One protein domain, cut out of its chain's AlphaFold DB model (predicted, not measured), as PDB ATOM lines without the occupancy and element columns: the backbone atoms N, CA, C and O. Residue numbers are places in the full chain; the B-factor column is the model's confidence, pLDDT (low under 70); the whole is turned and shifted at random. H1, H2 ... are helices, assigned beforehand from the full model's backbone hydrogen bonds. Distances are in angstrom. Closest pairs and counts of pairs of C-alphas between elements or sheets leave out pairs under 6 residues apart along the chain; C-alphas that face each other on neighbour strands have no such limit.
ATOM      1  N   VAL A  11     176.900 125.960 167.836       68.56
ATOM      2  CA  VAL A  11     178.201 126.060 168.520       68.56
ATOM      3  C   VAL A  11     178.446 127.490 168.996       68.56
ATOM      4  O   VAL A  11     178.843 127.674 170.144       68.56
ATOM      5  N   MET A  12     178.151 128.495 168.169       64.38
ATOM      6  CA  MET A  12     178.310 129.905 168.543       64.38
ATOM      7  C   MET A  12     177.414 130.296 169.723       64.38
ATOM      8  O   MET A  12     177.884 130.967 170.639       64.38
ATOM      9  N   VAL A  13     176.162 129.821 169.752       70.50
ATOM     10  CA  VAL A  13     175.255 130.031 170.894       70.50
ATOM     11  C   VAL A  13     175.842 129.435 172.174       70.50
ATOM     12  O   VAL A  13     175.935 130.129 173.181       70.50
ATOM     13  N   ARG A  14     176.340 128.192 172.130       70.81
ATOM     14  CA  ARG A  14     176.949 127.540 173.303       70.81
ATOM     15  C   ARG A  14     178.213 128.240 173.797       70.81
ATOM     16  O   ARG A  14     178.408 128.352 175.003       70.81
ATOM     17  N   VAL A  15     179.065 128.717 172.888       71.88
ATOM     18  CA  VAL A  15     180.262 129.496 173.251       71.88
ATOM     19  C   VAL A  15     179.856 130.808 173.920       71.88
ATOM     20  O   VAL A  15     180.417 131.164 174.953       71.88
ATOM     21  N   ARG A  16     178.845 131.499 173.382       71.62
ATOM     22  CA  ARG A  16     178.329 132.744 173.960       71.62
ATOM     23  C   ARG A  16     177.762 132.528 175.361       71.62
ATOM     24  O   ARG A  16     178.140 133.255 176.272       71.62
ATOM     25  N   GLU A  17     176.920 131.515 175.542       78.62
ATOM     26  CA  GLU A  17     176.356 131.156 176.848       78.62
ATOM     27  C   GLU A  17     177.440 130.734 177.851       78.62
ATOM     28  O   GLU A  17     177.353 131.056 179.035       78.62
ATOM     29  N   GLY A  18     178.470 130.017 177.393       79.75
ATOM     30  CA  GLY A  18     179.616 129.637 178.219       79.75
ATOM     31  C   GLY A  18     180.408 130.850 178.705       79.75
ATOM     32  O   GLY A  18     180.684 130.963 179.900       79.75
ATOM     33  N   ASN A  19     180.711 131.782 177.799       81.19
ATOM     34  CA  ASN A  19     181.413 133.025 178.120       81.19
ATOM     35  C   ASN A  19     180.579 133.920 179.044       81.19
ATOM     36  O   ASN A  19     181.105 134.470 180.005       81.19
ATOM     37  N   GLU A  20     179.268 134.019 178.812       87.38
ATOM     38  CA  GLU A  20     178.350 134.759 179.682       87.38
ATOM     39  C   GLU A  20     178.330 134.186 181.102       87.38
ATOM     40  O   GLU A  20     178.527 134.919 182.071       87.38
ATOM     41  N   LYS A  21     178.160 132.867 181.245       86.94
ATOM     42  CA  LYS A  21     178.190 132.214 182.561       86.94
ATOM     43  C   LYS A  21     179.509 132.475 183.277       86.94
ATOM     44  O   LYS A  21     179.503 132.784 184.465       86.94
ATOM     45  N   ARG A  22     180.632 132.371 182.566       87.69
ATOM     46  CA  ARG A  22     181.961 132.613 183.133       87.69
ATOM     47  C   ARG A  22     182.136 134.070 183.561       87.69
ATOM     48  O   ARG A  22     182.535 134.308 184.697       87.69
ATOM     49  N   ALA A  23     181.756 135.024 182.714       91.81
ATOM     50  CA  ALA A  23     181.798 136.448 183.026       91.81
ATOM     51  C   ALA A  23     180.961 136.802 184.265       91.81
ATOM     52  O   ALA A  23     181.437 137.531 185.136       91.81
ATOM     53  N   LEU A  24     179.746 136.256 184.377       91.69
ATOM     54  CA  LEU A  24     178.859 136.483 185.520       91.69
ATOM     55  C   LEU A  24     179.356 135.806 186.802       91.69
ATOM     56  O   LEU A  24     179.177 136.357 187.884       91.69
ATOM     57  N   LEU A  25     179.993 134.634 186.710       89.81
ATOM     58  CA  LEU A  25     180.622 133.980 187.864       89.81
ATOM     59  C   LEU A  25     181.819 134.780 188.383       89.81
ATOM     60  O   LEU A  25     181.960 134.960 189.589       89.81
ATOM     61  N   LEU A  26     182.662 135.277 187.477       89.75
ATOM     62  CA  LEU A  26     183.811 136.110 187.825       89.75
ATOM     63  C   LEU A  26     183.373 137.461 188.405       89.75
ATOM     64  O   LEU A  26     183.983 137.927 189.360       89.75
ATOM     65  N   ALA A  27     182.271 138.037 187.913       92.50
ATOM     66  CA  ALA A  27     181.743 139.318 188.383       92.50
ATOM     67  C   ALA A  27     181.429 139.337 189.886       92.50
ATOM     68  O   ALA A  27     181.612 140.357 190.539       92.50
ATOM     69  N   LYS A  28     181.015 138.199 190.456       90.56
ATOM     70  CA  LYS A  28     180.725 138.069 191.895       90.56
ATOM     71  C   LYS A  28     181.964 138.203 192.784       90.56
ATOM     72  O   LYS A  28     181.831 138.339 193.997       90.56
ATOM     73  N   ARG A  29     183.159 138.134 192.192       90.06
ATOM     74  CA  ARG A  29     184.456 138.212 192.877       90.06
ATOM     75  C   ARG A  29     185.094 139.601 192.794       90.06
ATOM     76  O   ARG A  29     186.263 139.759 193.129       90.06
ATOM     77  N   ILE A  30     184.338 140.592 192.331       92.19
ATOM     78  CA  ILE A  30     184.818 141.941 192.049       92.19
ATOM     79  C   ILE A  30     183.885 142.923 192.760       92.19
ATOM     80  O   ILE A  30     182.668 142.759 192.649       92.19
ATOM     81  N   PRO A  31     184.401 143.962 193.443       93.94
ATOM     82  CA  PRO A  31     183.564 145.085 193.852       93.94
ATOM     83  C   PRO A  31     182.826 145.634 192.628       93.94
ATOM     84  O   PRO A  31     183.459 146.029 191.643       93.94
ATOM     85  N   TRP A  32     181.493 145.630 192.651       95.00
ATOM     86  CA  TRP A  32     180.712 145.913 191.446       95.00
ATOM     87  C   TRP A  32     180.967 147.323 190.902       95.00
ATOM     88  O   TRP A  32     180.887 147.522 189.693       95.00
ATOM     89  N   GLN A  33     181.315 148.281 191.767       95.81
ATOM     90  CA  GLN A  33     181.656 149.655 191.394       95.81
ATOM     91  C   GLN A  33     182.908 149.679 190.514       95.81
ATOM     92  O   GLN A  33     182.906 150.302 189.458       95.81
ATOM     93  N   ASN A  34     183.944 148.925 190.897       95.25
ATOM     94  CA  ASN A  34     185.170 148.801 190.108       95.25
ATOM     95  C   ASN A  34     184.880 148.149 188.753       95.25
ATOM     96  O   ASN A  34     185.420 148.571 187.733       95.25
ATOM     97  N   LEU A  35     184.011 147.132 188.736       96.50
ATOM     98  CA  LEU A  35     183.607 146.467 187.501       96.50
ATOM     99  C   LEU A  35     182.799 147.392 186.581       96.50
ATOM    100  O   LEU A  35     183.011 147.361 185.373       96.50
ATOM    101  N   ALA A  36     181.908 148.219 187.135       96.38
ATOM    102  CA  ALA A  36     181.144 149.213 186.384       96.38
ATOM    103  C   ALA A  36     182.067 150.265 185.762       96.38
ATOM    104  O   ALA A  36     182.059 150.424 184.545       96.38
ATOM    105  N   THR A  37     182.950 150.877 186.557       97.00
ATOM    106  CA  THR A  37     183.933 151.847 186.055       97.00
ATOM    107  C   THR A  37     184.826 151.247 184.968       97.00
ATOM    108  O   THR A  37     185.013 151.860 183.920       97.00
ATOM    109  N   ALA A  38     185.335 150.027 185.168       97.38
ATOM    110  CA  ALA A  38     186.160 149.362 184.164       97.38
ATOM    111  C   ALA A  38     185.375 149.019 182.886       97.38
ATOM    112  O   ALA A  38     185.924 149.103 181.790       97.38
ATOM    113  N   ALA A  39     184.101 148.626 182.993       97.56
ATOM    114  CA  ALA A  39     183.254 148.335 181.836       97.56
ATOM    115  C   ALA A  39     182.928 149.593 181.015       97.56
ATOM    116  O   ALA A  39     182.924 149.528 179.781       97.56
ATOM    117  N   ASP A  40     182.700 150.727 181.676       97.25
ATOM    118  CA  ASP A  40     182.507 152.022 181.018       97.25
ATOM    119  C   ASP A  40     183.789 152.454 180.298       97.25
ATOM    120  O   ASP A  40     183.763 152.708 179.092       97.25
ATOM    121  N   GLU A  41     184.939 152.397 180.977       97.81
ATOM    122  CA  GLU A  41     186.229 152.722 180.364       97.81
ATOM    123  C   GLU A  41     186.543 151.798 179.175       97.81
ATOM    124  O   GLU A  41     187.012 152.245 178.125       97.81
ATOM    125  N   TYR A  42     186.243 150.500 179.286       98.06
ATOM    126  CA  TYR A  42     186.446 149.558 178.182       98.06
ATOM    127  C   TYR A  42     185.537 149.888 176.991       98.06
ATOM    128  O   TYR A  42     185.952 149.760 175.838       98.06
ATOM    129  N   THR A  43     184.318 150.372 177.245       97.94
ATOM    130  CA  THR A  43     183.399 150.833 176.194       97.94
ATOM    131  C   THR A  43     183.963 152.041 175.447       97.94
ATOM    132  O   THR A  43     183.890 152.087 174.215       97.94
ATOM    133  N   ASP A  44     184.609 152.971 176.151       97.88
ATOM    134  CA  ASP A  44     185.294 154.106 175.526       97.88
ATOM    135  C   ASP A  44     186.463 153.657 174.641       97.88
ATOM    136  O   ASP A  44     186.652 154.186 173.539       97.88
ATOM    137  N   TRP A  45     187.223 152.648 175.080       98.06
ATOM    138  CA  TRP A  45     188.284 152.028 174.279       98.06
ATOM    139  C   TRP A  45     187.747 151.319 173.036       98.06
ATOM    140  O   TRP A  45     188.324 151.468 171.958       98.06
ATOM    141  N   VAL A  46     186.619 150.611 173.145       97.69
ATOM    142  CA  VAL A  46     185.926 150.015 171.992       97.69
ATOM    143  C   VAL A  46     185.508 151.099 171.001       97.69
ATOM    144  O   VAL A  46     185.796 150.977 169.811       97.69
ATOM    145  N   CYS A  47     184.891 152.184 171.473       97.94
ATOM    146  CA  CYS A  47     184.467 153.296 170.623       97.94
ATOM    147  C   CYS A  47     185.656 153.944 169.890       97.94
ATOM    148  O   CYS A  47     185.595 154.167 168.679       97.94
ATOM    149  N   PHE A  48     186.764 154.183 170.598       97.75
ATOM    150  CA  PHE A  48     188.003 154.716 170.023       97.75
ATOM    151  C   PHE A  48     188.623 153.782 168.979       97.75
ATOM    152  O   PHE A  48     188.971 154.209 167.879       97.75
ATOM    153  N   ALA A  49     188.719 152.489 169.289       96.88
ATOM    154  CA  ALA A  49     189.286 151.506 168.377       96.88
ATOM    155  C   ALA A  49     188.429 151.341 167.105       96.88
ATOM    156  O   ALA A  49     188.977 151.132 166.022       96.88
ATOM    157  N   LEU A  50     187.098 151.456 167.207       97.44
ATOM    158  CA  LEU A  50     186.187 151.408 166.056       97.44
ATOM    159  C   LEU A  50     186.304 152.639 165.148       97.44
ATOM    160  O   LEU A  50     186.250 152.492 163.927       97.44
ATOM    161  N   TRP A  51     186.524 153.827 165.714       97.75
ATOM    162  CA  TRP A  51     186.830 155.026 164.927       97.75
ATOM    163  C   TRP A  51     188.106 154.838 164.099       97.75
ATOM    164  O   TRP A  51     188.089 154.988 162.877       97.75
ATOM    165  N   LEU A  52     189.195 154.418 164.751       95.62
ATOM    166  CA  LEU A  52     190.468 154.150 164.076       95.62
ATOM    167  C   LEU A  52     190.313 153.085 162.990       95.62
ATOM    168  O   LEU A  52     190.863 153.231 161.899       95.62
ATOM    169  N   ARG A  53     189.534 152.033 163.268       94.81
ATOM    170  CA  ARG A  53     189.214 150.989 162.295       94.81
ATOM    171  C   ARG A  53     188.567 151.564 161.044       94.81
ATOM    172  O   ARG A  53     189.074 151.310 159.958       94.81
ATOM    173  N   ALA A  54     187.487 152.331 161.201       95.00
ATOM    174  CA  ALA A  54     186.754 152.920 160.081       95.00
ATOM    175  C   ALA A  54     187.661 153.802 159.216       95.00
ATOM    176  O   ALA A  54     187.686 153.660 157.995       95.00
ATOM    177  N   VAL A  55     188.444 154.677 159.853       94.88
ATOM    178  CA  VAL A  55     189.338 155.605 159.151       94.88
ATOM    179  C   VAL A  55     190.434 154.856 158.389       94.88
ATOM    180  O   VAL A  55     190.674 155.134 157.215       94.88
ATOM    181  N   VAL A  56     191.089 153.880 159.023       92.38
ATOM    182  CA  VAL A  56     192.188 153.127 158.400       92.38
ATOM    183  C   VAL A  56     191.689 152.199 157.293       92.38
ATOM    184  O   VAL A  56     192.369 152.061 156.274       92.38
ATOM    185  N   ASP A  57     190.516 151.585 157.460       91.44
ATOM    186  CA  ASP A  57     189.907 150.754 156.419       91.44
ATOM    187  C   ASP A  57     189.530 151.587 155.189       91.44
ATOM    188  O   ASP A  57     189.878 151.207 154.071       91.44
ATOM    189  N   ALA A  58     188.913 152.755 155.384       91.75
ATOM    190  CA  ALA A  58     188.526 153.640 154.288       91.75
ATOM    191  C   ALA A  58     189.724 154.300 153.585       91.75
ATOM    192  O   ALA A  58     189.733 154.427 152.362       91.75
ATOM    193  N   ALA A  59     190.758 154.698 154.331       90.19
ATOM    194  CA  ALA A  59     191.964 155.299 153.758       90.19
ATOM    195  C   ALA A  59     192.929 154.268 153.146       90.19
ATOM    196  O   ALA A  59     193.846 154.631 152.404       90.19
ATOM    197  N   GLY A  60     192.804 152.992 153.524       86.62
ATOM    198  CA  GLY A  60     193.745 151.927 153.177       86.62
ATOM    199  C   GLY A  60     195.142 152.085 153.795       86.62
ATOM    200  O   GLY A  60     196.039 151.296 153.502       86.62
ATOM    201  N   ARG A  61     195.363 153.092 154.644       86.75
ATOM    202  CA  ARG A  61     196.619 153.408 155.348       86.75
ATOM    203  C   ARG A  61     196.296 154.159 156.638       86.75
ATOM    204  O   ARG A  61     195.144 154.502 156.851       86.75
ATOM    205  N   MET A  62     197.299 154.449 157.465       88.31
ATOM    206  CA  MET A  62     197.140 155.323 158.633       88.31
ATOM    207  C   MET A  62     197.228 156.800 158.209       88.31
ATOM    208  O   MET A  62     198.314 157.226 157.804       88.31
ATOM    209  N   PRO A  63     196.128 157.580 158.256       90.31
ATOM    210  CA  PRO A  63     196.157 158.997 157.895       90.31
ATOM    211  C   PRO A  63     196.888 159.834 158.949       90.31
ATOM    212  O   PRO A  63     196.970 159.437 160.112       90.31
ATOM    213  N   SER A  64     197.431 160.987 158.556       88.25
ATOM    214  CA  SER A  64     198.164 161.886 159.461       88.25
ATOM    215  C   SER A  64     197.289 162.464 160.569       88.25
ATOM    216  O   SER A  64     197.770 162.711 161.673       88.25
ATOM    217  N   GLU A  65     196.010 162.644 160.267       86.75
ATOM    218  CA  GLU A  65     195.016 163.328 161.085       86.75
ATOM    219  C   GLU A  65     194.754 162.560 162.385       86.75
ATOM    220  O   GLU A  65     194.612 163.168 163.439       86.75
ATOM    221  N   ILE A  66     194.800 161.222 162.345       89.50
ATOM    222  CA  ILE A  66     194.564 160.366 163.522       89.50
ATOM    223  C   ILE A  66     195.833 160.081 164.335       89.50
ATOM    224  O   ILE A  66     195.752 159.529 165.433       89.50
ATOM    225  N   ILE A  67     197.022 160.426 163.818       89.62
ATOM    226  CA  ILE A  67     198.296 160.157 164.509       89.62
ATOM    227  C   ILE A  67     198.367 160.935 165.820       89.62
ATOM    228  O   ILE A  67     198.892 160.412 166.800       89.62
ATOM    229  N   GLY A  68     197.849 162.168 165.845       88.62
ATOM    230  CA  GLY A  68     197.807 162.994 167.050       88.62
ATOM    231  C   GLY A  68     197.030 162.314 168.175       88.62
ATOM    232  O   GLY A  68     197.586 162.090 169.252       88.62
ATOM    233  N   ASP A  69     195.792 161.904 167.894       91.75
ATOM    234  CA  ASP A  69     194.923 161.211 168.851       91.75
ATOM    235  C   ASP A  69     195.498 159.856 169.278       91.75
ATOM    236  O   ASP A  69     195.535 159.528 170.467       91.75
ATOM    237  N   LEU A  70     196.016 159.078 168.321       89.94
ATOM    238  CA  LEU A  70     196.624 157.781 168.607       89.94
ATOM    239  C   LEU A  70     197.884 157.928 169.469       89.94
ATOM    240  O   LEU A  70     198.077 157.156 170.404       89.94
ATOM    241  N   LYS A  71     198.723 158.938 169.214       89.88
ATOM    242  CA  LYS A  71     199.911 159.228 170.028       89.88
ATOM    243  C   LYS A  71     199.540 159.707 171.428       89.88
ATOM    244  O   LYS A  71     200.212 159.333 172.383       89.88
ATOM    245  N   ALA A  72     198.504 160.534 171.555       90.06
ATOM    246  CA  ALA A  72     198.051 161.039 172.846       90.06
ATOM    247  C   ALA A  72     197.508 159.911 173.734       90.06
ATOM    248  O   ALA A  72     197.790 159.873 174.929       90.06
ATOM    249  N   ARG A  73     196.759 158.976 173.139       91.06
ATOM    250  CA  ARG A  73     196.059 157.916 173.871       91.06
ATOM    251  C   ARG A  73     196.878 156.627 174.010       91.06
ATOM    252  O   ARG A  73     196.714 155.912 174.991       91.06
ATOM    253  N   VAL A  74     197.774 156.348 173.060       88.19
ATOM    254  CA  VAL A  74     198.554 155.099 172.954       88.19
ATOM    255  C   VAL A  74     200.045 155.392 172.651       88.19
ATOM    256  O   VAL A  74     200.601 154.910 171.655       88.19
ATOM    257  N   PRO A  75     200.744 156.184 173.492       79.25
ATOM    258  CA  PRO A  75     202.033 156.799 173.146       79.25
ATOM    259  C   PRO A  75     203.150 155.803 172.813       79.25
ATOM    260  O   PRO A  75     204.014 156.105 171.991       79.25
ATOM    261  N   HIS A  76     203.138 154.614 173.422       80.38
ATOM    262  CA  HIS A  76     204.201 153.614 173.270       80.38
ATOM    263  C   HIS A  76     203.901 152.522 172.234       80.38
ATOM    264  O   HIS A  76     204.807 151.768 171.894       80.38
ATOM    265  N   ALA A  77     202.669 152.430 171.720       82.00
ATOM    266  CA  ALA A  77     202.306 151.398 170.742       82.00
ATOM    267  C   ALA A  77     202.238 151.912 169.303       82.00
ATOM    268  O   ALA A  77     202.253 151.102 168.381       82.00
ATOM    269  N   LEU A  78     202.184 153.234 169.095       86.06
ATOM    270  CA  LEU A  78     202.028 153.832 167.766       86.06
ATOM    271  C   LEU A  78     203.043 153.286 166.750       86.06
ATOM    272  O   LEU A  78     202.653 152.885 165.658       86.06
ATOM    273  N   GLU A  79     204.327 153.256 167.108       86.38
ATOM    274  CA  GLU A  79     205.379 152.822 166.183       86.38
ATOM    275  C   GLU A  79     205.236 151.342 165.816       86.38
ATOM    276  O   GLU A  79     205.323 150.973 164.648       86.38
ATOM    277  N   GLN A  80     204.913 150.500 166.800       86.06
ATOM    278  CA  GLN A  80     204.672 149.080 166.567       86.06
ATOM    279  C   GLN A  80     203.458 148.863 165.649       86.06
ATOM    280  O   GLN A  80     203.552 148.117 164.676       86.06
ATOM    281  N   ILE A  81     202.354 149.580 165.891       85.88
ATOM    282  CA  ILE A  81     201.146 149.519 165.052       85.88
ATOM    283  C   ILE A  81     201.466 149.926 163.607       85.88
ATOM    284  O   ILE A  81     201.009 149.272 162.669       85.88
ATOM    285  N   ARG A  82     202.267 150.980 163.403       85.50
ATOM    286  CA  ARG A  82     202.686 151.421 162.063       85.50
ATOM    287  C   ARG A  82     203.501 150.352 161.342       85.50
ATOM    288  O   ARG A  82     203.188 150.027 160.199       85.50
ATOM    289  N   LEU A  83     204.492 149.775 162.018       84.88
ATOM    290  CA  LEU A  83     205.329 148.714 161.456       84.88
ATOM    291  C   LEU A  83     204.506 147.477 161.072       84.88
ATOM    292  O   LEU A  83     204.743 146.877 160.022       84.88
ATOM    293  N   ASP A  84     203.529 147.095 161.894       83.69
ATOM    294  CA  ASP A  84     202.674 145.938 161.619       83.69
ATOM    295  C   ASP A  84     201.722 146.195 160.443       83.69
ATOM    296  O   ASP A  84     201.491 145.302 159.624       83.69
ATOM    297  N   LEU A  85     201.234 147.429 160.290       82.62
ATOM    298  CA  LEU A  85     200.443 147.847 159.131       82.62
ATOM    299  C   LEU A  85     201.234 147.849 157.821       82.62
ATOM    300  O   LEU A  85     200.692 147.463 156.783       82.62
ATOM    301  N   GLU A  86     202.494 148.280 157.853       80.88
ATOM    302  CA  GLU A  86     203.373 148.280 156.678       80.88
ATOM    303  C   GLU A  86     203.692 146.856 156.208       80.88
ATOM    304  O   GLU A  86     203.735 146.592 155.006       80.88
ATOM    305  N   LYS A  87     203.848 145.917 157.152       79.81
ATOM    306  CA  LYS A  87     204.087 144.491 156.873       79.81
ATOM    307  C   LYS A  87     202.835 143.737 156.421       79.81
ATOM    308  O   LYS A  87     202.952 142.642 155.869       79.81
ATOM    309  N   ALA A  88     201.642 144.279 156.662       74.06
ATOM    310  CA  ALA A  88     200.389 143.624 156.316       74.06
ATOM    311  C   ALA A  88     200.233 143.484 154.792       74.06
ATOM    312  O   ALA A  88     200.132 144.479 154.064       74.06
ATOM    313  N   ALA A  89     200.168 142.235 154.316       62.91
ATOM    314  CA  ALA A  89     199.930 141.926 152.911       62.91
ATOM    315  C   ALA A  89     198.619 142.567 152.427       62.91
ATOM    316  O   ALA A  89     197.559 142.403 153.039       62.91
ATOM    317  N   VAL A  90     198.695 143.290 151.309       58.81
ATOM    318  CA  VAL A  90     197.540 143.937 150.681       58.81
ATOM    319  C   VAL A  90     196.533 142.856 150.270       58.81
ATOM    320  O   VAL A  90     196.839 142.014 149.431       58.81
ATOM    321  N   GLY A  91     195.338 142.874 150.865       52.75
ATOM    322  CA  GLY A  91     194.177 142.117 150.378       52.75
ATOM    323  C   GLY A  91     193.690 140.934 151.224       52.75
ATOM    324  O   GLY A  91     192.598 140.451 150.947       52.75
ATOM    325  N   LEU A  92     194.418 140.479 152.255       48.94
ATOM    326  CA  LEU A  92     193.979 139.336 153.089       48.94
ATOM    327  C   LEU A  92     193.402 139.732 154.457       48.94
ATOM    328  O   LEU A  92     192.533 139.031 154.964       48.94
ATOM    329  N   ASN A  93     193.827 140.866 155.021       56.00
ATOM    330  CA  ASN A  93     193.262 141.448 156.239       56.00
ATOM    331  C   ASN A  93     192.957 142.929 156.003       56.00
ATOM    332  O   ASN A  93     193.809 143.676 155.518       56.00
ATOM    333  N   ARG A  94     191.744 143.359 156.366       73.25
ATOM    334  CA  ARG A  94     191.400 144.782 156.454       73.25
ATOM    335  C   ARG A  94     192.317 145.429 157.495       73.25
ATOM    336  O   ARG A  94     192.329 145.009 158.653       73.25
ATOM    337  N   ARG A  95     193.153 146.377 157.061       86.12
ATOM    338  CA  ARG A  95     194.187 147.034 157.881       86.12
ATOM    339  C   ARG A  95     193.599 147.650 159.154       86.12
ATOM    340  O   ARG A  95     194.228 147.587 160.205       86.12
ATOM    341  N   GLY A  96     192.374 148.160 159.099       88.44
ATOM    342  CA  GLY A  96     191.640 148.663 160.252       88.44
ATOM    343  C   GLY A  96     191.357 147.592 161.301       88.44
ATOM    344  O   GLY A  96     191.460 147.892 162.486       88.44
ATOM    345  N   THR A  97     191.083 146.335 160.925       89.88
ATOM    346  CA  THR A  97     190.937 145.233 161.899       89.88
ATOM    347  C   THR A  97     192.224 145.024 162.698       89.88
ATOM    348  O   THR A  97     192.161 144.762 163.897       89.88
ATOM    349  N   MET A  98     193.391 145.176 162.062       89.12
ATOM    350  CA  MET A  98     194.678 145.072 162.758       89.12
ATOM    351  C   MET A  98     194.874 146.221 163.749       89.12
ATOM    352  O   MET A  98     195.272 145.972 164.882       89.12
ATOM    353  N   VAL A  99     194.552 147.460 163.356       91.12
ATOM    354  CA  VAL A  99     194.631 148.622 164.263       91.12
ATOM    355  C   VAL A  99     193.675 148.470 165.434       91.12
ATOM    356  O   VAL A  99     194.071 148.675 166.576       91.12
ATOM    357  N   TRP A 100     192.435 148.073 165.158       93.56
ATOM    358  CA  TRP A 100     191.424 147.821 166.175       93.56
ATOM    359  C   TRP A 100     191.907 146.808 167.213       93.56
ATOM    360  O   TRP A 100     191.880 147.100 168.408       93.56
ATOM    361  N   GLN A 101     192.414 145.657 166.757       92.44
ATOM    362  CA  GLN A 101     192.927 144.621 167.646       92.44
ATOM    363  C   GLN A 101     194.143 145.112 168.437       92.44
ATOM    364  O   GLN A 101     194.173 144.957 169.650       92.44
ATOM    365  N   ALA A 102     195.111 145.760 167.783       91.62
ATOM    366  CA  ALA A 102     196.324 146.228 168.448       91.62
ATOM    367  C   ALA A 102     196.044 147.296 169.520       91.62
ATOM    368  O   ALA A 102     196.678 147.295 170.575       91.62
ATOM    369  N   VAL A 103     195.084 148.193 169.277       93.94
ATOM    370  CA  VAL A 103     194.673 149.214 170.253       93.94
ATOM    371  C   VAL A 103     193.955 148.583 171.441       93.94
ATOM    372  O   VAL A 103     194.260 148.939 172.580       93.94
ATOM    373  N   LEU A 104     193.043 147.634 171.207       94.94
ATOM    374  CA  LEU A 104     192.380 146.919 172.299       94.94
ATOM    375  C   LEU A 104     193.365 146.054 173.092       94.94
ATOM    376  O   LEU A 104     193.354 146.112 174.316       94.94
ATOM    377  N   ASP A 105     194.272 145.333 172.432       92.88
ATOM    378  CA  ASP A 105     195.308 144.537 173.100       92.88
ATOM    379  C   ASP A 105     196.220 145.420 173.960       92.88
ATOM    380  O   ASP A 105     196.539 145.076 175.101       92.88
ATOM    381  N   TRP A 106     196.608 146.593 173.448       94.06
ATOM    382  CA  TRP A 106     197.381 147.553 174.228       94.06
ATOM    383  C   TRP A 106     196.605 148.056 175.443       94.06
ATOM    384  O   TRP A 106     197.175 148.106 176.536       94.06
ATOM    385  N   ALA A 107     195.326 148.407 175.275       94.69
ATOM    386  CA  ALA A 107     194.480 148.859 176.375       94.69
ATOM    387  C   ALA A 107     194.353 147.754 177.430       94.69
ATOM    388  O   ALA A 107     194.518 148.002 178.620       94.69
ATOM    389  N   GLU A 108     194.170 146.506 177.013       94.94
ATOM    390  CA  GLU A 108     194.077 145.364 177.920       94.94
ATOM    391  C   GLU A 108     195.359 145.072 178.696       94.94
ATOM    392  O   GLU A 108     195.304 144.590 179.827       94.94
ATOM    393  N   MET A 109     196.516 145.342 178.095       92.44
ATOM    394  CA  MET A 109     197.808 145.187 178.756       92.44
ATOM    395  C   MET A 109     198.156 146.371 179.663       92.44
ATOM    396  O   MET A 109     198.744 146.168 180.721       92.44
ATOM    397  N   SER A 110     197.822 147.592 179.243       91.75
ATOM    398  CA  SER A 110     198.350 148.825 179.844       91.75
ATOM    399  C   SER A 110     197.354 149.510 180.773       91.75
ATOM    400  O   SER A 110     197.743 150.017 181.818       91.75
ATOM    401  N   VAL A 111     196.072 149.512 180.401       93.56
ATOM    402  CA  VAL A 111     194.979 150.141 181.158       93.56
ATOM    403  C   VAL A 111     194.298 149.102 182.043       93.56
ATOM    404  O   VAL A 111     194.214 149.265 183.256       93.56
ATOM    405  N   PHE A 112     193.914 147.963 181.464       95.19
ATOM    406  CA  PHE A 112     193.262 146.866 182.185       95.19
ATOM    407  C   PHE A 112     194.249 145.810 182.689       95.19
ATOM    408  O   PHE A 112     193.836 144.697 183.009       95.19
ATOM    409  N   GLY A 113     195.542 146.138 182.791       92.44
ATOM    410  CA  GLY A 113     196.586 145.191 183.195       92.44
ATOM    411  C   GLY A 113     196.291 144.524 184.541       92.44
ATOM    412  O   GLY A 113     196.399 143.304 184.657       92.44
ATOM    413  N   GLN A 114     195.814 145.292 185.525       89.50
ATOM    414  CA  GLN A 114     195.420 144.748 186.828       89.50
ATOM    415  C   GLN A 114     194.177 143.854 186.718       89.50
ATOM    416  O   GLN A 114     194.207 142.706 187.148       89.50
ATOM    417  N   ALA A 115     193.123 144.323 186.041       90.25
ATOM    418  CA  ALA A 115     191.925 143.522 185.784       90.25
ATOM    419  C   ALA A 115     192.244 142.228 185.010       90.25
ATOM    420  O   ALA A 115     191.591 141.207 185.194       90.25
ATOM    421  N   ARG A 116     193.265 142.233 184.152       89.62
ATOM    422  CA  ARG A 116     193.758 141.040 183.463       89.62
ATOM    423  C   ARG A 116     194.485 140.090 184.416       89.62
ATOM    424  O   ARG A 116     194.211 138.893 184.362       89.62
ATOM    425  N   LEU A 117     195.384 140.599 185.260       89.12
ATOM    426  CA  LEU A 117     196.103 139.801 186.263       89.12
ATOM    427  C   LEU A 117     195.147 139.162 187.277       89.12
ATOM    428  O   LEU A 117     195.308 137.991 187.612       89.12
ATOM    429  N   ASP A 118     194.107 139.893 187.674       88.56
ATOM    430  CA  ASP A 118     193.102 139.433 188.635       88.56
ATOM    431  C   ASP A 118     191.994 138.577 187.990       88.56
ATOM    432  O   ASP A 118     191.103 138.068 188.672       88.56
ATOM    433  N   GLY A 119     192.039 138.380 186.665       88.12
ATOM    434  CA  GLY A 119     191.094 137.537 185.925       88.12
ATOM    435  C   GLY A 119     189.716 138.165 185.680       88.12
ATOM    436  O   GLY A 119     188.763 137.456 185.373       88.12
ATOM    437  N   TRP A 120     189.590 139.485 185.802       90.00
ATOM    438  CA  TRP A 120     188.347 140.258 185.675       90.00
ATOM    439  C   TRP A 120     188.020 140.670 184.241       90.00
ATOM    440  O   TRP A 120     186.885 141.038 183.939       90.00
ATOM    441  N   LEU A 121     189.007 140.626 183.344       92.25
ATOM    442  CA  LEU A 121     188.896 141.196 181.999       92.25
ATOM    443  C   LEU A 121     187.719 140.633 181.183       92.25
ATOM    444  O   LEU A 121     187.102 141.348 180.397       92.25
ATOM    445  N   GLU A 122     187.363 139.364 181.375       92.69
ATOM    446  CA  GLU A 122     186.195 138.782 180.710       92.69
ATOM    447  C   GLU A 122     184.873 139.379 181.208       92.69
ATOM    448  O   GLU A 122     183.989 139.653 180.397       92.69
ATOM    449  N   SER A 123     184.747 139.641 182.513       95.50
ATOM    450  CA  SER A 123     183.592 140.344 183.076       95.50
ATOM    451  C   SER A 123     183.514 141.774 182.547       95.50
ATOM    452  O   SER A 123     182.441 142.201 182.128       95.50
ATOM    453  N   VAL A 124     184.647 142.483 182.483       96.62
ATOM    454  CA  VAL A 124     184.730 143.845 181.920       96.62
ATOM    455  C   VAL A 124     184.220 143.867 180.476       96.62
ATOM    456  O   VAL A 124     183.300 144.619 180.151       96.62
ATOM    457  N   ARG A 125     184.743 142.976 179.623       95.50
ATOM    458  CA  ARG A 125     184.305 142.821 178.225       95.50
ATOM    459  C   ARG A 125     182.821 142.479 178.119       95.50
ATOM    460  O   ARG A 125     182.126 143.039 177.273       95.50
ATOM    461  N   TYR A 126     182.333 141.567 178.962       95.44
ATOM    462  CA  TYR A 126     180.926 141.175 178.974       95.44
ATOM    463  C   TYR A 126     180.027 142.379 179.256       95.44
ATOM    464  O   TYR A 126     179.191 142.699 178.412       95.44
ATOM    465  N   PHE A 127     180.231 143.087 180.369       95.88
ATOM    466  CA  PHE A 127     179.389 144.231 180.729       95.88
ATOM    467  C   PHE A 127     179.507 145.379 179.722       95.88
ATOM    468  O   PHE A 127     178.481 145.905 179.291       95.88
ATOM    469  N   SER A 128     180.717 145.679 179.238       96.25
ATOM    470  CA  SER A 128     180.917 146.662 178.167       96.25
ATOM    471  C   SER A 128     180.111 146.308 176.912       96.25
ATOM    472  O   SER A 128     179.375 147.145 176.387       96.25
ATOM    473  N   SER A 129     180.152 145.046 176.470       93.12
ATOM    474  CA  SER A 129     179.436 144.592 175.268       93.12
ATOM    475  C   SER A 129     177.907 144.672 175.372       93.12
ATOM    476  O   SER A 129     177.229 144.696 174.345       93.12
ATOM    477  N   ARG A 130     177.361 144.708 176.595       91.38
ATOM    478  CA  ARG A 130     175.920 144.831 176.872       91.38
ATOM    479  C   ARG A 130     175.464 146.278 177.046       91.38
ATOM    480  O   ARG A 130     174.263 146.518 177.134       91.38
ATOM    481  N   SER A 131     176.384 147.240 177.078       91.75
ATOM    482  CA  SER A 131     176.021 148.654 177.152       91.75
ATOM    483  C   SER A 131     175.392 149.133 175.837       91.75
ATOM    484  O   SER A 131     175.811 148.748 174.739       91.75
ATOM    485  N   LEU A 132     174.396 150.021 175.931       90.75
ATOM    486  CA  LEU A 132     173.835 150.683 174.747       90.75
ATOM    487  C   LEU A 132     174.891 151.512 174.009       90.75
ATOM    488  O   LEU A 132     174.855 151.578 172.784       90.75
ATOM    489  N   ALA A 133     175.844 152.102 174.732       92.81
ATOM    490  CA  ALA A 133     176.952 152.844 174.139       92.81
ATOM    491  C   ALA A 133     177.801 151.954 173.213       92.81
ATOM    492  O   ALA A 133     178.050 152.330 172.068       92.81
ATOM    493  N   SER A 134     178.155 150.740 173.649       94.56
ATOM    494  CA  SER A 134     178.854 149.764 172.804       94.56
ATOM    495  C   SER A 134     178.015 149.358 171.588       94.56
ATOM    496  O   SER A 134     178.506 149.386 170.459       94.56
ATOM    497  N   MET A 135     176.729 149.039 171.780       93.94
ATOM    498  CA  MET A 135     175.838 148.666 170.670       93.94
ATOM    499  C   MET A 135     175.712 149.776 169.618       93.94
ATOM    500  O   MET A 135     175.756 149.497 168.415       93.94
ATOM    501  N   LYS A 136     175.602 151.034 170.057       95.50
ATOM    502  CA  LYS A 136     175.609 152.206 169.178       95.50
ATOM    503  C   LYS A 136     176.940 152.359 168.447       95.50
ATOM    504  O   LYS A 136     176.929 152.580 167.241       95.50
ATOM    505  N   ALA A 137     178.069 152.202 169.140       97.00
ATOM    506  CA  ALA A 137     179.395 152.323 168.538       97.00
ATOM    507  C   ALA A 137     179.607 151.297 167.414       97.00
ATOM    508  O   ALA A 137     180.037 151.663 166.320       97.00
ATOM    509  N   TRP A 138     179.233 150.037 167.651       95.75
ATOM    510  CA  TRP A 138     179.268 148.988 166.629       95.75
ATOM    511  C   TRP A 138     178.336 149.286 165.456       95.75
ATOM    512  O   TRP A 138     178.761 149.199 164.310       95.75
ATOM    513  N   SER A 139     177.098 149.702 165.730       95.50
ATOM    514  CA  SER A 139     176.123 150.006 164.672       95.50
ATOM    515  C   SER A 139     176.562 151.184 163.802       95.50
ATOM    516  O   SER A 139     176.426 151.132 162.579       95.50
ATOM    517  N   HIS A 140     177.136 152.222 164.420       97.00
ATOM    518  CA  HIS A 140     177.722 153.347 163.700       97.00
ATOM    519  C   HIS A 140     178.880 152.889 162.815       97.00
ATOM    520  O   HIS A 140     178.896 153.214 161.630       97.00
ATOM    521  N   TRP A 141     179.807 152.096 163.365       96.19
ATOM    522  CA  TRP A 141     180.929 151.550 162.608       96.19
ATOM    523  C   TRP A 141     180.470 150.697 161.422       96.19
ATOM    524  O   TRP A 141     180.967 150.906 160.324       96.19
ATOM    525  N   GLU A 142     179.502 149.798 161.598       93.62
ATOM    526  CA  GLU A 142     178.980 148.947 160.516       93.62
ATOM    527  C   GLU A 142     178.342 149.768 159.392       93.62
ATOM    528  O   GLU A 142     178.574 149.502 158.212       93.62
ATOM    529  N   ASN A 143     177.569 150.796 159.750       93.25
ATOM    530  CA  ASN A 143     176.969 151.699 158.773       93.25
ATOM    531  C   ASN A 143     178.043 152.492 158.010       93.25
ATOM    532  O   ASN A 143     178.019 152.568 156.783       93.25
ATOM    533  N   VAL A 144     179.012 153.053 158.738       94.19
ATOM    534  CA  VAL A 144     180.114 153.819 158.154       94.19
ATOM    535  C   VAL A 144     181.004 152.943 157.272       94.19
ATOM    536  O   VAL A 144     181.329 153.357 156.167       94.19
ATOM    537  N   ASP A 145     181.353 151.734 157.706       91.50
ATOM    538  CA  ASP A 145     182.139 150.771 156.929       91.50
ATOM    539  C   ASP A 145     181.431 150.412 155.615       91.50
ATOM    540  O   ASP A 145     182.049 150.430 154.547       91.50
ATOM    541  N   GLY A 146     180.113 150.189 155.662       90.12
ATOM    542  CA  GLY A 146     179.291 149.977 154.473       90.12
ATOM    543  C   GLY A 146     179.373 151.142 153.482       90.12
ATOM    544  O   GLY A 146     179.664 150.931 152.305       90.12
ATOM    545  N   ILE A 147     179.186 152.378 153.955       92.75
ATOM    546  CA  ILE A 147     179.219 153.583 153.110       92.75
ATOM    547  C   ILE A 147     180.637 153.840 152.578       92.75
ATOM    548  O   ILE A 147     180.843 153.932 151.366       92.75
ATOM    549  N   TRP A 148     181.632 153.914 153.462       94.19
ATOM    550  CA  TRP A 148     183.004 154.296 153.120       94.19
ATOM    551  C   TRP A 148     183.736 153.239 152.300       94.19
ATOM    552  O   TRP A 148     184.654 153.586 151.565       94.19
ATOM    553  N   SER A 149     183.309 151.972 152.341       86.75
ATOM    554  CA  SER A 149     183.837 150.950 151.429       86.75
ATOM    555  C   SER A 149     183.553 151.247 149.949       86.75
ATOM    556  O   SER A 149     184.260 150.739 149.078       86.75
ATOM    557  N   THR A 150     182.545 152.078 149.657       89.19
ATOM    558  CA  THR A 150     182.154 152.462 148.291       89.19
ATOM    559  C   THR A 150     182.436 153.928 147.979       89.19
ATOM    560  O   THR A 150     182.833 154.252 146.861       89.19
ATOM    561  N   ALA A 151     182.263 154.807 148.965       91.94
ATOM    562  CA  ALA A 151     182.467 156.241 148.846       91.94
ATOM    563  C   ALA A 151     183.151 156.775 150.117       91.94
ATOM    564  O   ALA A 151     182.468 157.258 151.027       91.94
ATOM    565  N   PRO A 152     184.490 156.667 150.216       90.81
ATOM    566  CA  PRO A 152     185.243 157.276 151.308       90.81
ATOM    567  C   PRO A 152     185.008 158.793 151.355       90.81
ATOM    568  O   PRO A 152     184.895 159.424 150.297       90.81
ATOM    569  N   PRO A 153     184.951 159.406 152.549       92.75
ATOM    570  CA  PRO A 153     184.792 160.846 152.666       92.75
ATOM    571  C   PRO A 153     186.075 161.567 152.228       92.75
ATOM    572  O   PRO A 153     187.171 161.008 152.281       92.75
ATOM    573  N   SER A 154     185.949 162.832 151.819       90.06
ATOM    574  CA  SER A 154     187.109 163.683 151.519       90.06
ATOM    575  C   SER A 154     187.906 164.044 152.773       90.06
ATOM    576  O   SER A 154     189.121 164.202 152.702       90.06
ATOM    577  N   GLU A 155     187.217 164.157 153.908       92.88
ATOM    578  CA  GLU A 155     187.785 164.438 155.224       92.88
ATOM    579  C   GLU A 155     187.207 163.444 156.233       92.88
ATOM    580  O   GLU A 155     186.000 163.196 156.262       92.88
ATOM    581  N   PHE A 156     188.074 162.841 157.046       94.75
ATOM    582  CA  PHE A 156     187.641 161.931 158.101       94.75
ATOM    583  C   PHE A 156     187.186 162.719 159.334       94.75
ATOM    584  O   PHE A 156     187.810 163.728 159.661       94.75
ATOM    585  N   PRO A 157     186.147 162.252 160.050       95.56
ATOM    586  CA  PRO A 157     185.712 162.895 161.279       95.56
ATOM    587  C   PRO A 157     186.797 162.790 162.351       95.56
ATOM    588  O   PRO A 157     187.463 161.757 162.492       95.56
ATOM    589  N   THR A 158     186.912 163.835 163.162       95.81
ATOM    590  CA  THR A 158     187.642 163.799 164.431       95.81
ATOM    591  C   THR A 158     187.016 162.777 165.383       95.81
ATOM    592  O   THR A 158     185.853 162.387 165.239       95.81
ATOM    593  N   TYR A 159     187.756 162.357 166.412       95.94
ATOM    594  CA  TYR A 159     187.196 161.437 167.402       95.94
ATOM    595  C   TYR A 159     186.000 162.041 168.166       95.94
ATOM    596  O   TYR A 159     185.037 161.336 168.453       95.94
ATOM    597  N   ALA A 160     186.003 163.351 168.429       95.88
ATOM    598  CA  ALA A 160     184.880 164.026 169.085       95.88
ATOM    599  C   ALA A 160     183.604 164.029 168.216       95.88
ATOM    600  O   ALA A 160     182.497 163.790 168.711       95.88
ATOM    601  N   GLU A 161     183.749 164.246 166.906       97.31
ATOM    602  CA  GLU A 161     182.639 164.127 165.951       97.31
ATOM    603  C   GLU A 161     182.155 162.679 165.855       97.31
ATOM    604  O   GLU A 161     180.951 162.432 165.868       97.31
ATOM    605  N   TRP A 162     183.075 161.709 165.842       97.62
ATOM    606  CA  TRP A 162     182.728 160.289 165.892       97.62
ATOM    607  C   TRP A 162     181.898 159.945 167.131       97.62
ATOM    608  O   TRP A 162     180.845 159.325 167.008       97.62
ATOM    609  N   GLN A 163     182.317 160.381 168.323       97.56
ATOM    610  CA  GLN A 163     181.559 160.167 169.558       97.56
ATOM    611  C   GLN A 163     180.160 160.790 169.482       97.56
ATOM    612  O   GLN A 163     179.179 160.147 169.857       97.56
ATOM    613  N   SER A 164     180.052 162.004 168.939       97.38
ATOM    614  CA  SER A 164     178.763 162.677 168.736       97.38
ATOM    615  C   SER A 164     177.854 161.881 167.791       97.38
ATOM    616  O   SER A 164     176.677 161.673 168.088       97.38
ATOM    617  N   ASN A 165     178.411 161.350 166.699       97.38
ATOM    618  CA  ASN A 165     177.683 160.510 165.750       97.38
ATOM    619  C   ASN A 165     177.244 159.175 166.369       97.38
ATOM    620  O   ASN A 165     176.123 158.729 166.124       97.38
ATOM    621  N   VAL A 166     178.085 158.556 167.206       97.19
ATOM    622  CA  VAL A 166     177.736 157.345 167.965       97.19
ATOM    623  C   VAL A 166     176.567 157.618 168.910       97.19
ATOM    624  O   VAL A 166     175.605 156.851 168.929       97.19
ATOM    625  N   VAL A 167     176.591 158.724 169.661       94.69
ATOM    626  CA  VAL A 167     175.478 159.115 170.546       94.69
ATOM    627  C   VAL A 167     174.183 159.309 169.748       94.69
ATOM    628  O   VAL A 167     173.120 158.864 170.199       94.69
ATOM    629  N   ALA A 168     174.276 159.886 168.548       94.69
ATOM    630  CA  ALA A 168     173.151 160.159 167.657       94.69
ATOM    631  C   ALA A 168     172.554 158.921 166.952       94.69
ATOM    632  O   ALA A 168     171.524 159.046 166.293       94.69
ATOM    633  N   VAL A 169     173.139 157.722 167.089       95.00
ATOM    634  CA  VAL A 169     172.590 156.490 166.491       95.00
ATOM    635  C   VAL A 169     171.172 156.209 167.002       95.00
ATOM    636  O   VAL A 169     170.952 156.091 168.209       95.00
ATOM    637  N   THR A 170     170.226 156.047 166.073       92.19
ATOM    638  CA  THR A 170     168.807 155.707 166.323       92.19
ATOM    639  C   THR A 170     168.411 154.312 165.833       92.19
ATOM    640  O   THR A 170     167.350 153.807 166.191       92.19
ATOM    641  N   CYS A 171     169.259 153.665 165.033       91.06
ATOM    642  CA  CYS A 171     169.004 152.343 164.469       91.06
ATOM    643  C   CYS A 171     170.236 151.452 164.635       91.06
ATOM    644  O   CYS A 171     171.351 151.866 164.311       91.06
ATOM    645  N   LEU A 172     170.035 150.242 165.154       91.38
ATOM    646  CA  LEU A 172     171.096 149.277 165.403       91.38
ATOM    647  C   LEU A 172     171.196 148.260 164.256       91.38
ATOM    648  O   LEU A 172     170.249 147.531 163.970       91.38
ATOM    649  N   SER A 173     172.374 148.169 163.645       77.00
ATOM    650  CA  SER A 173     172.633 147.416 162.406       77.00
ATOM    651  C   SER A 173     172.566 145.885 162.565       77.00
ATOM    652  O   SER A 173     172.305 145.180 161.594       77.00
ATOM    653  N   ASN A 174     172.741 145.367 163.789       64.31
ATOM    654  CA  ASN A 174     172.748 143.929 164.116       64.31
ATOM    655  C   ASN A 174     172.003 143.591 165.424       64.31
ATOM    656  O   ASN A 174     172.234 142.556 166.058       64.31
ATOM    657  N   ALA A 175     171.105 144.472 165.862       61.75
ATOM    658  CA  ALA A 175     170.275 144.210 167.026       61.75
ATOM    659  C   ALA A 175     169.117 143.274 166.669       61.75
ATOM    660  O   ALA A 175     168.403 143.481 165.691       61.75
TER     661      ALA A 175
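Overview. This is residues 11 to 175 of the 324 residues of an uncharacterized protein of Acidobacteriia bacterium (UniProt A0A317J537). One long helix, H2, runs through the middle between H5 and H8, while H7 and H9 cross it; H4 folds against the start of H5. H1 leads away from the H7 end, and its residues 11 to 18 stick out. The 165 printed residues include nine named helices, H1 to H9 in chain order, and no named strand: all helix. The whole is compact, radius of gyration of the C-alphas 16.5 A, spanning 48 by 36 by 33 A.

Along the chain. H2, residues 32 to 59, is 40.4 A long and begins at C-alpha 32 (180.712, 145.913, 191.446). H5, 95 to 110, is 22.4 A long; H8, 132 to 148, 23.8 A; H1, 11 to 27, 24.1 A. Shorter are H3, 67 to 73; H4, 78 to 87; H6, 113 to 117; H7, 121 to 130; and H9, 159 to 167, ending at C-alpha 167 (175.478, 159.115, 170.546).

Arrangement. The hub H2 touches H5 with residues 45 to 57 alone, C-alphas of Arg 53 and Gly 96 closest at 3.9 A, a shallow tilt of 26 degrees, opposite ways. H2 touches H8 at Cys 47 and Ala 137, C-alphas 5.6 A apart and closest, a shallow tilt of 4 degrees, the same way. H5 and H8 are apart. H7 touches H2, closest C-alphas Ala 39 and Ser 128, 4.7 A, only just about perpendicular at 72 degrees. H7 also touches H1, closest C-alphas Ala 23 and Ser 123, 4.3 A. H9 touches H8, closest C-alphas Ala 137 and Val 166, 5.3 A, and H2, Trp 51 and Trp 162, 6.7 A. H4 and H5 form a helical hairpin, closest C-alphas Leu 85 and Arg 95, 6.4 A. H3 is near H2; H6 is close to but not clearly touching H5, closest C-alphas Glu 108 and Arg 116, 7.0 A. In each of the nine helices every O i to N i+4 pair is within hydrogen-bond range.

Size, cuts and confidence. The farthest C-alphas, Arg 29 and Ser 154, are 48.6 A apart. The printed part has no cut, and no link is long. pLDDT is under 70 at residues 11 to 12, 89 to 93 and 174 to 175.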